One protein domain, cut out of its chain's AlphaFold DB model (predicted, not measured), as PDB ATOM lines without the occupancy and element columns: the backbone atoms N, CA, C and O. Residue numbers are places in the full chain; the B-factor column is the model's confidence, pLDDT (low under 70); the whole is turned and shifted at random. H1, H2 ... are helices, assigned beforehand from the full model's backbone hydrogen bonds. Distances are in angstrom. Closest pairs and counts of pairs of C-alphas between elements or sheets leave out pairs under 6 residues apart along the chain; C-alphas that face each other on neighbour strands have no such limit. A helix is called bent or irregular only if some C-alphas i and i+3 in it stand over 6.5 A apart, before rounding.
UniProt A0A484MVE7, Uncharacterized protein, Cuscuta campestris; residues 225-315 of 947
ATOM      1  N   SER A 225       7.936 -12.744 -30.620       77.56
ATOM      2  CA  SER A 225       9.008 -13.735 -30.738       77.56
ATOM      3  C   SER A 225       8.503 -15.024 -31.386       77.56
ATOM      4  O   SER A 225       9.184 -15.587 -32.240       77.56
ATOM      5  N   ASP A 226       7.276 -15.440 -31.061       81.50
ATOM      6  CA  ASP A 226       6.587 -16.562 -31.694       81.50
ATOM      7  C   ASP A 226       6.321 -16.276 -33.179       81.50
ATOM      8  O   ASP A 226       6.633 -17.100 -34.041       81.50
ATOM      9  N   ASN A 227       5.826 -15.076 -33.500       82.81
ATOM     10  CA  ASN A 227       5.574 -14.662 -34.877       82.81
ATOM     11  C   ASN A 227       6.867 -14.550 -35.705       82.81
ATOM     12  O   ASN A 227       6.940 -15.104 -36.804       82.81
ATOM     13  N   ALA A 228       7.907 -13.908 -35.166       82.62
ATOM     14  CA  ALA A 228       9.190 -13.766 -35.846       82.62
ATOM     15  C   ALA A 228       9.930 -15.111 -35.979       82.62
ATOM     16  O   ALA A 228      10.546 -15.373 -37.011       82.62
ATOM     17  N   TYR A 229       9.836 -16.016 -34.999       86.38
ATOM     18  CA  TYR A 229      10.419 -17.356 -35.129       86.38
ATOM     19  C   TYR A 229       9.659 -18.208 -36.159       86.38
ATOM     20  O   TYR A 229      10.285 -18.929 -36.935       86.38
ATOM     21  N   GLN A 230       8.329 -18.079 -36.250       85.44
ATOM     22  CA  GLN A 230       7.544 -18.721 -37.309       85.44
ATOM     23  C   GLN A 230       7.914 -18.181 -38.702       85.44
ATOM     24  O   GLN A 230       8.077 -18.963 -39.640       85.44
ATOM     25  N   GLN A 231       8.122 -16.866 -38.839       83.25
ATOM     26  CA  GLN A 231       8.634 -16.257 -40.070       83.25
ATOM     27  C   GLN A 231      10.045 -16.773 -40.415       83.25
ATOM     28  O   GLN A 231      10.313 -17.069 -41.579       83.25
ATOM     29  N   LEU A 232      10.922 -16.972 -39.421       86.69
ATOM     30  CA  LEU A 232      12.241 -17.581 -39.623       86.69
ATOM     31  C   LEU A 232      12.142 -19.025 -40.145       86.69
ATOM     32  O   LEU A 232      12.917 -19.391 -41.027       86.69
ATOM     33  N   GLN A 233      11.186 -19.834 -39.666       84.69
ATOM     34  CA  GLN A 233      10.960 -21.183 -40.211       84.69
ATOM     35  C   GLN A 233      10.478 -21.137 -41.669       84.69
ATOM     36  O   GLN A 233      11.012 -21.860 -42.506       84.69
ATOM     37  N   VAL A 234       9.552 -20.238 -42.013       85.19
ATOM     38  CA  VAL A 234       9.088 -20.069 -43.404       85.19
ATOM     39  C   VAL A 234      10.232 -19.610 -44.322       85.19
ATOM     40  O   VAL A 234      10.387 -20.127 -45.428       85.19
ATOM     41  N   MET A 235      11.103 -18.705 -43.859       81.19
ATOM     42  CA  MET A 235      12.315 -18.328 -44.600       81.19
ATOM     43  C   MET A 235      13.302 -19.500 -44.734       81.19
ATOM     44  O   MET A 235      13.842 -19.721 -45.820       81.19
ATOM     45  N   ARG A 236      13.508 -20.293 -43.673       85.81
ATOM     46  CA  ARG A 236      14.322 -21.519 -43.706       85.81
ATOM     47  C   ARG A 236      13.795 -22.486 -44.775       85.81
ATOM     48  O   ARG A 236      14.586 -22.976 -45.578       85.81
ATOM     49  N   GLU A 237      12.490 -22.729 -44.839       84.62
ATOM     50  CA  GLU A 237      11.875 -23.610 -45.842       84.62
ATOM     51  C   GLU A 237      12.041 -23.081 -47.278       84.62
ATOM     52  O   GLU A 237      12.504 -23.816 -48.150       84.62
ATOM     53  N   ILE A 238      11.739 -21.801 -47.526       82.19
ATOM     54  CA  ILE A 238      11.765 -21.199 -48.874       82.19
ATOM     55  C   ILE A 238      13.190 -21.040 -49.435       82.19
ATOM     56  O   ILE A 238      13.381 -21.100 -50.655       82.19
ATOM     57  N   TYR A 239      14.187 -20.806 -48.575       82.12
ATOM     58  CA  TYR A 239      15.516 -20.361 -49.009       82.12
ATOM     59  C   TYR A 239      16.681 -21.301 -48.657       82.12
ATOM     60  O   TYR A 239      17.753 -21.147 -49.242       82.12
ATOM     61  N   SER A 240      16.525 -22.281 -47.755       81.94
ATOM     62  CA  SER A 240      17.639 -23.159 -47.330       81.94
ATOM     63  C   SER A 240      18.349 -23.867 -48.487       81.94
ATOM     64  O   SER A 240      19.579 -23.883 -48.529       81.94
ATOM     65  N   VAL A 241      17.598 -24.409 -49.452       83.62
ATOM     66  CA  VAL A 241      18.152 -25.122 -50.616       83.62
ATOM     67  C   VAL A 241      19.021 -24.197 -51.475       83.62
ATOM     68  O   VAL A 241      20.134 -24.575 -51.850       83.62
ATOM     69  N   ASP A 242      18.555 -22.973 -51.737       80.12
ATOM     70  CA  ASP A 242      19.316 -21.966 -52.481       80.12
ATOM     71  C   ASP A 242      20.558 -21.530 -51.694       80.12
ATOM     72  O   ASP A 242      21.660 -21.542 -52.241       80.12
ATOM     73  N   VAL A 243      20.413 -21.199 -50.404       85.50
ATOM     74  CA  VAL A 243      21.522 -20.782 -49.525       85.50
ATOM     75  C   VAL A 243      22.624 -21.844 -49.484       85.50
ATOM     76  O   VAL A 243      23.795 -21.519 -49.679       85.50
ATOM     77  N   ILE A 244      22.273 -23.121 -49.306       86.62
ATOM     78  CA  ILE A 244      23.235 -24.236 -49.278       86.62
ATOM     79  C   ILE A 244      23.904 -24.423 -50.650       86.62
ATOM     80  O   ILE A 244      25.110 -24.673 -50.722       86.62
ATOM     81  N   LYS A 245      23.157 -24.274 -51.750       86.44
ATOM     82  CA  LYS A 245      23.692 -24.346 -53.119       86.44
ATOM     83  C   LYS A 245      24.669 -23.201 -53.412       86.44
ATOM     84  O   LYS A 245      25.720 -23.434 -54.004       86.44
ATOM     85  N   MET A 246      24.355 -21.984 -52.969       82.25
ATOM     86  CA  MET A 246      25.234 -20.820 -53.097       82.25
ATOM     87  C   MET A 246      26.473 -20.940 -52.213       82.25
ATOM     88  O   MET A 246      27.565 -20.646 -52.687       82.25
ATOM     89  N   TYR A 247      26.332 -21.441 -50.982       87.56
ATOM     90  CA  TYR A 247      27.459 -21.695 -50.081       87.56
ATOM     91  C   TYR A 247      28.460 -22.679 -50.703       87.56
ATOM     92  O   TYR A 247      29.652 -22.383 -50.762       87.56
ATOM     93  N   LYS A 248      27.976 -23.800 -51.260       87.06
ATOM     94  CA  LYS A 248      28.821 -24.772 -51.978       87.06
ATOM     95  C   LYS A 248      29.496 -24.154 -53.207       87.06
ATOM     96  O   LYS A 248      30.704 -24.292 -53.359       87.06
ATOM     97  N   LYS A 249      28.756 -23.398 -54.028       84.00
ATOM     98  CA  LYS A 249      29.317 -22.690 -55.194       84.00
ATOM     99  C   LYS A 249      30.402 -21.680 -54.789       84.00
ATOM    100  O   LYS A 249      31.427 -21.599 -55.455       84.00
ATOM    101  N   ALA A 250      30.205 -20.929 -53.703       84.44
ATOM    102  CA  ALA A 250      31.214 -20.013 -53.172       84.44
ATOM    103  C   ALA A 250      32.454 -20.773 -52.673       84.44
ATOM    104  O   ALA A 250      33.570 -20.419 -53.037       84.44
ATOM    105  N   GLN A 251      32.263 -21.863 -51.922       83.50
ATOM    106  CA  GLN A 251      33.340 -22.728 -51.435       83.50
ATOM    107  C   GLN A 251      34.173 -23.335 -52.584       83.50
ATOM    108  O   GLN A 251      35.399 -23.317 -52.526       83.50
ATOM    109  N   GLU A 252      33.533 -23.811 -53.656       82.56
ATOM    110  CA  GLU A 252      34.211 -24.310 -54.862       82.56
ATOM    111  C   GLU A 252      35.035 -23.216 -55.568       82.56
ATOM    112  O   GLU A 252      36.157 -23.473 -56.010       82.56
ATOM    113  N   LEU A 253      34.512 -21.986 -55.634       76.56
ATOM    114  CA  LEU A 253      35.195 -20.837 -56.241       76.56
ATOM    115  C   LEU A 253      36.373 -20.315 -55.397       76.56
ATOM    116  O   LEU A 253      37.359 -19.859 -55.972       76.56
ATOM    117  N   CYS A 254      36.324 -20.447 -54.067       74.56
ATOM    118  CA  CYS A 254      37.463 -20.153 -53.184       74.56
ATOM    119  C   CYS A 254      38.626 -21.143 -53.382       74.56
ATOM    120  O   CYS A 254      39.786 -20.771 -53.241       74.56
ATOM    121  N   VAL A 255      38.331 -22.402 -53.734       72.56
ATOM    122  CA  VAL A 255      39.343 -23.457 -53.960       72.56
ATOM    123  C   VAL A 255      39.953 -23.396 -55.370       72.56
ATOM    124  O   VAL A 255      41.051 -23.907 -55.591       72.56
ATOM    125  N   LYS A 256      39.281 -22.757 -56.338       63.75
ATOM    126  CA  LYS A 256      39.807 -22.511 -57.695       63.75
ATOM    127  C   LYS A 256      39.646 -21.041 -58.114       63.75
ATOM    128  O   LYS A 256      38.846 -20.745 -59.006       63.75
ATOM    129  N   PRO A 257      40.412 -20.115 -57.514       55.28
ATOM    130  CA  PRO A 257      40.332 -18.703 -57.854       55.28
ATOM    131  C   PRO A 257      40.974 -18.422 -59.220       55.28
ATOM    132  O   PRO A 257      42.192 -18.335 -59.347       55.28
ATOM    133  N   SER A 258      40.148 -18.196 -60.246       60.84
ATOM    134  CA  SER A 258      40.606 -17.708 -61.562       60.84
ATOM    135  C   SER A 258      41.212 -16.291 -61.517       60.84
ATOM    136  O   SER A 258      41.821 -15.854 -62.488       60.84
ATOM    137  N   ASN A 259      41.013 -15.565 -60.413       62.75
ATOM    138  CA  ASN A 259      41.639 -14.285 -60.080       62.75
ATOM    139  C   ASN A 259      41.734 -14.197 -58.535       62.75
ATOM    140  O   ASN A 259      40.707 -14.410 -57.880       62.75
ATOM    141  N   PRO A 260      42.903 -13.887 -57.934       59.84
ATOM    142  CA  PRO A 260      43.041 -13.740 -56.479       59.84
ATOM    143  C   PRO A 260      42.128 -12.660 -55.871       59.84
ATOM    144  O   PRO A 260      41.623 -12.850 -54.767       59.84
ATOM    145  N   GLU A 261      41.844 -11.571 -56.589       60.31
ATOM    146  CA  GLU A 261      40.970 -10.486 -56.115       60.31
ATOM    147  C   GLU A 261      39.514 -10.958 -55.944       60.31
ATOM    148  O   GLU A 261      38.860 -10.670 -54.939       60.31
ATOM    149  N   LEU A 262      39.029 -11.784 -56.880       65.75
ATOM    150  CA  LEU A 262      37.711 -12.415 -56.774       65.75
ATOM    151  C   LEU A 262      37.658 -13.458 -55.648       65.75
ATOM    152  O   LEU A 262      36.602 -13.619 -55.040       65.75
ATOM    153  N   SER A 263      38.779 -14.116 -55.326       68.50
ATOM    154  CA  SER A 263      38.868 -15.086 -54.221       68.50
ATOM    155  C   SER A 263      38.433 -14.473 -52.887       68.50
ATOM    156  O   SER A 263      37.591 -15.031 -52.185       68.50
ATOM    157  N   VAL A 264      38.922 -13.267 -52.577       73.69
ATOM    158  CA  VAL A 264      38.573 -12.541 -51.344       73.69
ATOM    159  C   VAL A 264      37.079 -12.192 -51.303       73.69
ATOM    160  O   VAL A 264      36.464 -12.222 -50.235       73.69
ATOM    161  N   ASN A 265      36.466 -11.893 -52.451       75.00
ATOM    162  CA  ASN A 265      35.030 -11.624 -52.531       75.00
ATOM    163  C   ASN A 265      34.191 -12.908 -52.377       75.00
ATOM    164  O   ASN A 265      33.198 -12.918 -51.650       75.00
ATOM    165  N   TYR A 266      34.614 -14.019 -52.992       79.44
ATOM    166  CA  TYR A 266      33.965 -15.319 -52.802       79.44
ATOM    167  C   TYR A 266      34.058 -15.800 -51.354       79.44
ATOM    168  O   TYR A 266      33.061 -16.303 -50.840       79.44
ATOM    169  N   GLU A 267      35.178 -15.570 -50.665       81.94
ATOM    170  CA  GLU A 267      35.342 -15.952 -49.258       81.94
ATOM    171  C   GLU A 267      34.492 -15.075 -48.321       81.94
ATOM    172  O   GLU A 267      33.792 -15.600 -47.452       81.94
ATOM    173  N   LYS A 268      34.420 -13.754 -48.558       82.00
ATOM    174  CA  LYS A 268      33.450 -12.868 -47.879       82.00
ATOM    175  C   LYS A 268      32.009 -13.355 -48.083       82.00
ATOM    176  O   LYS A 268      31.245 -13.439 -47.120       82.00
ATOM    177  N   GLY A 269      31.652 -13.731 -49.314       82.94
ATOM    178  CA  GLY A 269      30.352 -14.316 -49.649       82.94
ATOM    179  C   GLY A 269      30.096 -15.658 -48.956       82.94
ATOM    180  O   GLY A 269      29.009 -15.868 -48.419       82.94
ATOM    181  N   ARG A 270      31.100 -16.544 -48.898       87.50
ATOM    182  CA  ARG A 270      31.045 -17.847 -48.218       87.50
ATOM    183  C   ARG A 270      30.783 -17.670 -46.722       87.50
ATOM    184  O   ARG A 270      29.841 -18.267 -46.206       87.50
ATOM    185  N   VAL A 271      31.548 -16.807 -46.050       86.19
ATOM    186  CA  VAL A 271      31.387 -16.478 -44.621       86.19
ATOM    187  C   VAL A 271      30.028 -15.830 -44.337       86.19
ATOM    188  O   VAL A 271      29.401 -16.122 -43.318       86.19
ATOM    189  N   PHE A 272      29.532 -14.972 -45.230       85.25
ATOM    190  CA  PHE A 272      28.202 -14.377 -45.098       85.25
ATOM    191  C   PHE A 272      27.081 -15.421 -45.246       85.25
ATOM    192  O   PHE A 272      26.206 -15.507 -44.386       85.25
ATOM    193  N   LEU A 273      27.146 -16.285 -46.263       88.31
ATOM    194  CA  LEU A 273      26.221 -17.410 -46.439       88.31
ATOM    195  C   LEU A 273      26.263 -18.383 -45.249       88.31
ATOM    196  O   LEU A 273      25.220 -18.860 -44.813       88.31
ATOM    197  N   GLU A 274      27.438 -18.622 -44.662       88.38
ATOM    198  CA  GLU A 274      27.593 -19.419 -43.439       88.38
ATOM    199  C   GLU A 274      26.845 -18.799 -42.244       88.38
ATOM    200  O   GLU A 274      26.200 -19.515 -41.471       88.38
ATOM    201  N   LYS A 275      26.866 -17.464 -42.114       86.94
ATOM    202  CA  LYS A 275      26.085 -16.729 -41.104       86.94
ATOM    203  C   LYS A 275      24.577 -16.837 -41.357       86.94
ATOM    204  O   LYS A 275      23.840 -17.028 -40.393       86.94
ATOM    205  N   ILE A 276      24.117 -16.810 -42.615       87.19
ATOM    206  CA  ILE A 276      22.704 -17.079 -42.954       87.19
ATOM    207  C   ILE A 276      22.315 -18.508 -42.558       87.19
ATOM    208  O   ILE A 276      21.279 -18.700 -41.926       87.19
ATOM    209  N   ILE A 277      23.150 -19.510 -42.861       88.06
ATOM    210  CA  ILE A 277      22.902 -20.907 -42.466       88.06
ATOM    211  C   ILE A 277      22.790 -21.019 -40.939       88.06
ATOM    212  O   ILE A 277      21.843 -21.634 -40.452       88.06
ATOM    213  N   LYS A 278      23.704 -20.398 -40.184       87.44
ATOM    214  CA  LYS A 278      23.680 -20.387 -38.711       87.44
ATOM    215  C   LYS A 278      22.434 -19.684 -38.154       87.44
ATOM    216  O   LYS A 278      21.765 -20.253 -37.298       87.44
ATOM    217  N   PHE A 279      22.064 -18.516 -38.685       87.06
ATOM    218  CA  PHE A 279      20.835 -17.802 -38.306       87.06
ATOM    219  C   PHE A 279      19.574 -18.624 -38.605       87.06
ATOM    220  O   PHE A 279      18.709 -18.756 -37.746       87.06
ATOM    221  N   PHE A 280      19.492 -19.258 -39.778       86.31
ATOM    222  CA  PHE A 280      18.381 -20.146 -40.122       86.31
ATOM    223  C   PHE A 280      18.273 -21.353 -39.188       86.31
ATOM    224  O   PHE A 280      17.152 -21.733 -38.866       86.31
ATOM    225  N   HIS A 281      19.379 -21.962 -38.749       84.81
ATOM    226  CA  HIS A 281      19.361 -23.156 -37.884       84.81
ATOM    227  C   HIS A 281      19.210 -22.860 -36.383       84.81
ATOM    228  O   HIS A 281      19.024 -23.798 -35.611       84.81
ATOM    229  N   MET A 282      19.236 -21.586 -35.986       84.31
ATOM    230  CA  MET A 282      19.093 -21.126 -34.605       84.31
ATOM    231  C   MET A 282      17.846 -21.698 -33.911       84.31
ATOM    232  O   MET A 282      16.772 -21.801 -34.516       84.31
ATOM    233  N   SER A 283      17.979 -22.062 -32.635       83.75
ATOM    234  CA  SER A 283      16.861 -22.504 -31.799       83.75
ATOM    235  C   SER A 283      16.036 -21.324 -31.280       83.75
ATOM    236  O   SER A 283      16.521 -20.196 -31.172       83.75
ATOM    237  N   LYS A 284      14.786 -21.587 -30.875       79.38
ATOM    238  CA  LYS A 284      13.901 -20.569 -30.282       79.38
ATOM    239  C   LYS A 284      14.534 -19.885 -29.058       79.38
ATOM    240  O   LYS A 284      14.357 -18.687 -28.867       79.38
ATOM    241  N   ASN A 285      15.310 -20.626 -28.265       78.12
ATOM    242  CA  ASN A 285      15.926 -20.134 -27.029       78.12
ATOM    243  C   ASN A 285      17.123 -19.204 -27.288       78.12
ATOM    244  O   ASN A 285      17.377 -18.304 -26.494       78.12
ATOM    245  N   GLU A 286      17.855 -19.406 -28.385       78.19
ATOM    246  CA  GLU A 286      18.925 -18.503 -28.833       78.19
ATOM    247  C   GLU A 286      18.332 -17.267 -29.523       78.19
ATOM    248  O   GLU A 286      18.749 -16.144 -29.260       78.19
ATOM    249  N   PHE A 287      17.295 -17.464 -30.341       79.12
ATOM    250  CA  PHE A 287      16.561 -16.397 -31.025       79.12
ATOM    251  C   PHE A 287      15.945 -15.387 -30.041       79.12
ATOM    252  O   PHE A 287      16.037 -14.181 -30.255       79.12
ATOM    253  N   LEU A 288      15.399 -15.871 -28.918       76.25
ATOM    254  CA  LEU A 288      14.868 -15.055 -27.815       76.25
ATOM    255  C   LEU A 288      15.910 -14.159 -27.118       76.25
ATOM    256  O   LEU A 288      15.527 -13.207 -26.445       76.25
ATOM    257  N   GLN A 289      17.209 -14.439 -27.263       76.56
ATOM    258  CA  GLN A 289      18.286 -13.617 -26.688       76.56
ATOM    259  C   GLN A 289      18.717 -12.469 -27.620       76.56
ATOM    260  O   GLN A 289      19.548 -11.640 -27.242       76.56
ATOM    261  N   ILE A 290      18.165 -12.397 -28.836       79.44
ATOM    262  CA  ILE A 290      18.470 -11.351 -29.816       79.44
ATOM    263  C   ILE A 290      17.393 -10.256 -29.735       79.44
ATOM    264  O   ILE A 290      16.206 -10.564 -29.844       79.44
ATOM    265  N   PRO A 291      17.761  -8.966 -29.593       79.00
ATOM    266  CA  PRO A 291      16.785  -7.881 -29.603       79.00
ATOM    267  C   PRO A 291      16.069  -7.801 -30.960       79.00
ATOM    268  O   PRO A 291      16.685  -7.967 -32.020       79.00
ATOM    269  N   LYS A 292      14.761  -7.536 -30.905       78.00
ATOM    270  CA  LYS A 292      13.804  -7.563 -32.023       78.00
ATOM    271  C   LYS A 292      14.294  -6.812 -33.264       78.00
ATOM    272  O   LYS A 292      14.151  -7.295 -34.384       78.00
ATOM    273  N   GLU A 293      14.942  -5.673 -33.068       79.06
ATOM    274  CA  GLU A 293      15.445  -4.790 -34.122       79.06
ATOM    275  C   GLU A 293      16.538  -5.489 -34.944       79.06
ATOM    276  O   GLU A 293      16.540  -5.417 -36.174       79.06
ATOM    277  N   LYS A 294      17.431  -6.241 -34.279       78.69
ATOM    278  CA  LYS A 294      18.469  -7.040 -34.947       78.69
ATOM    279  C   LYS A 294      17.861  -8.229 -35.691       78.69
ATOM    280  O   LYS A 294      18.314  -8.531 -36.790       78.69
ATOM    281  N   VAL A 295      16.825  -8.872 -35.141       81.06
ATOM    282  CA  VAL A 295      16.098  -9.962 -35.820       81.06
ATOM    283  C   VAL A 295      15.493  -9.471 -37.139       81.06
ATOM    284  O   VAL A 295      15.770 -10.053 -38.189       81.06
ATOM    285  N   CYS A 296      14.736  -8.369 -37.112       74.94
ATOM    286  CA  CYS A 296      14.141  -7.777 -38.314       74.94
ATOM    287  C   CYS A 296      15.210  -7.324 -39.326       74.94
ATOM    288  O   CYS A 296      15.074  -7.568 -40.525       74.94
ATOM    289  N   HIS A 297      16.307  -6.726 -38.852       77.00
ATOM    290  CA  HIS A 297      17.430  -6.320 -39.696       77.00
ATOM    291  C   HIS A 297      18.099  -7.515 -40.402       77.00
ATOM    292  O   HIS A 297      18.310  -7.464 -41.615       77.00
ATOM    293  N   TYR A 298      18.358  -8.622 -39.692       77.38
ATOM    294  CA  TYR A 298      18.895  -9.841 -40.307       77.38
ATOM    295  C   TYR A 298      17.927 -10.462 -41.318       77.38
ATOM    296  O   TYR A 298      18.369 -10.870 -42.389       77.38
ATOM    297  N   MET A 299      16.618 -10.487 -41.041       81.69
ATOM    298  CA  MET A 299      15.622 -10.959 -42.012       81.69
ATOM    299  C   MET A 299      15.630 -10.132 -43.304       81.69
ATOM    300  O   MET A 299      15.671 -10.706 -44.390       81.69
ATOM    301  N   ASN A 300      15.672  -8.800 -43.206       82.81
ATOM    302  CA  ASN A 300      15.713  -7.926 -44.382       82.81
ATOM    303  C   ASN A 300      17.019  -8.085 -45.182       82.81
ATOM    304  O   ASN A 300      16.980  -8.155 -46.411       82.81
ATOM    305  N   ILE A 301      18.163  -8.206 -44.498       77.94
ATOM    306  CA  ILE A 301      19.468  -8.488 -45.120       77.94
ATOM    307  C   ILE A 301      19.450  -9.823 -45.877       77.94
ATOM    308  O   ILE A 301      19.914  -9.888 -47.017       77.94
ATOM    309  N   VAL A 302      18.896 -10.873 -45.264       81.44
ATOM    310  CA  VAL A 302      18.763 -12.198 -45.881       81.44
ATOM    311  C   VAL A 302      17.894 -12.119 -47.136       81.44
ATOM    312  O   VAL A 302      18.338 -12.547 -48.197       81.44
ATOM    313  N   THR A 303      16.696 -11.535 -47.054       81.75
ATOM    314  CA  THR A 303      15.770 -11.440 -48.197       81.75
ATOM    315  C   THR A 303      16.393 -10.675 -49.369       81.75
ATOM    316  O   THR A 303      16.483 -11.212 -50.472       81.75
ATOM    317  N   ASN A 304      16.925  -9.472 -49.119       78.00
ATOM    318  CA  ASN A 304      17.524  -8.616 -50.149       78.00
ATOM    319  C   ASN A 304      18.695  -9.309 -50.876       78.00
ATOM    320  O   ASN A 304      18.738  -9.346 -52.105       78.00
ATOM    321  N   TYR A 305      19.616  -9.934 -50.130       78.06
ATOM    322  CA  TYR A 305      20.733 -10.671 -50.729       78.06
ATOM    323  C   TYR A 305      20.256 -11.834 -51.614       78.06
ATOM    324  O   TYR A 305      20.788 -12.061 -52.702       78.06
ATOM    325  N   LEU A 306      19.240 -12.575 -51.166       78.31
ATOM    326  CA  LEU A 306      18.743 -13.745 -51.885       78.31
ATOM    327  C   LEU A 306      17.993 -13.367 -53.164       78.31
ATOM    328  O   LEU A 306      18.168 -14.043 -54.178       78.31
ATOM    329  N   ASP A 307      17.239 -12.271 -53.159       75.75
ATOM    330  CA  ASP A 307      16.567 -11.776 -54.360       75.75
ATOM    331  C   ASP A 307      17.568 -11.196 -55.378       75.75
ATOM    332  O   ASP A 307      17.463 -11.494 -56.572       75.75
ATOM    333  N   GLN A 308      18.618 -10.497 -54.925       71.44
ATOM    334  CA  GLN A 308      19.727 -10.071 -55.793       71.44
ATOM    335  C   GLN A 308      20.438 -11.261 -56.459       71.44
ATOM    336  O   GLN A 308      20.663 -11.254 -57.672       71.44
ATOM    337  N   VAL A 309      20.772 -12.317 -55.707       65.88
ATOM    338  CA  VAL A 309      21.465 -13.478 -56.294       65.88
ATOM    339  C   VAL A 309      20.517 -14.345 -57.137       65.88
ATOM    340  O   VAL A 309      20.947 -14.918 -58.143       65.88
ATOM    341  N   ARG A 310      19.213 -14.397 -56.834       69.31
ATOM    342  CA  ARG A 310      18.210 -14.995 -57.736       69.31
ATOM    343  C   ARG A 310      18.154 -14.253 -59.077       69.31
ATOM    344  O   ARG A 310      18.209 -14.911 -60.115       69.31
ATOM    345  N   LEU A 311      18.160 -12.915 -59.066       61.81
ATOM    346  CA  LEU A 311      18.200 -12.084 -60.277       61.81
ATOM    347  C   LEU A 311      19.475 -12.324 -61.111       61.81
ATOM    348  O   LEU A 311      19.387 -12.540 -62.322       61.81
ATOM    349  N   GLN A 312      20.647 -12.383 -60.468       55.00
ATOM    350  CA  GLN A 312      21.930 -12.700 -61.120       55.00
ATOM    351  C   GLN A 312      21.914 -14.068 -61.832       55.00
ATOM    352  O   GLN A 312      22.358 -14.184 -62.976       55.00
ATOM    353  N   ASN A 313      21.367 -15.112 -61.195       56.00
ATOM    354  CA  ASN A 313      21.341 -16.457 -61.785       56.00
ATOM    355  C   ASN A 313      20.430 -16.558 -63.027       56.00
ATOM    356  O   ASN A 313      20.740 -17.339 -63.929       56.00
ATOM    357  N   THR A 314      19.355 -15.764 -63.130       48.91
ATOM    358  CA  THR A 314      18.560 -15.692 -64.376       48.91
ATOM    359  C   THR A 314      19.358 -15.141 -65.562       48.91
ATOM    360  O   THR A 314      19.205 -15.634 -66.679       48.91
ATOM    361  N   THR A 315      20.250 -14.175 -65.328       45.81
ATOM    362  CA  THR A 315      21.044 -13.521 -66.383       45.81
ATOM    363  C   THR A 315      22.110 -14.451 -66.976       45.81
ATOM    364  O   THR A 315      22.322 -14.462 -68.190       45.81
TER     365      THR A 315
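Overview. This is residues 225 to 315 of the 947 residues of an uncharacterized protein of Cuscuta campestris (UniProt A0A484MVE7). A helical hairpin, H2 side by side with H1b, the second arm of the bent helix H1, makes much of the length, and the first arm, H1a, turns away at the hairpin's open end. H4 runs nearly parallel to H1a and crosses H2 at a slant, with the short H3 at the turn between H2 and H4. The printed part has 91 residues, four named helices in the order H1, H2, H3, H4 and no named strand; the class is all helix. It is only just compact, close to loose, with a radius of gyration of the C-alphas of 14.5 A, and elongated, spanning 45 by 26 by 19 A.

Arrangement. H1, residues 225 to 255, was assigned as one helix by its hydrogen bonds but is bent: C-alphas 238 and 241 are 7.7 A apart, and its arms H1a, residues 225 to 238, and H1b, residues 241 to 255, stand at a steep tilt of 65 degrees. H1b and H2, residues 260 to 281, touch as a hairpin, opposite ways at a shallow tilt of 31 degrees; their closest C-alphas, of Cys 254 and Ser 263, are 5.4 A apart. H1a touches H2 with residues 232 to 236 alone, the closest C-alphas being those of Arg 236 and Phe 280, 5.6 A. H3, residues 284 to 287, is close to H1a but not clearly touching; the C-alphas of Tyr 229 and Lys 284, their closest, are 6.8 A apart. H4, residues 292 to 315, only just touches H1a, with 3 pairs of C-alphas within 8 A, the same way at a shallow tilt of 14 degrees; the closest are those of Leu 232 and Met 299, 7.8 A. Every O i to N i+4 pair is within hydrogen-bond range in H1a and H1b, against 16 of 18 in H2 and 19 of 20 in H4; H3 is too short for such a pair.

Along the chain. H1a begins at C-alpha 225 (9.008, -13.735, -30.738) and measures 19.8 A, H1b 21.5 A and H2 31.5 A. H4, 35.6 A, ends at C-alpha 315 (21.044, -13.521, -66.383).

Size, cuts and confidence. The farthest C-alphas, of Asp 226 and Ser 258, are 45.3 A apart. The printed part has no cut, and its three links are tight. Residues 256 to 263 and 309 to 315 have pLDDT under 70.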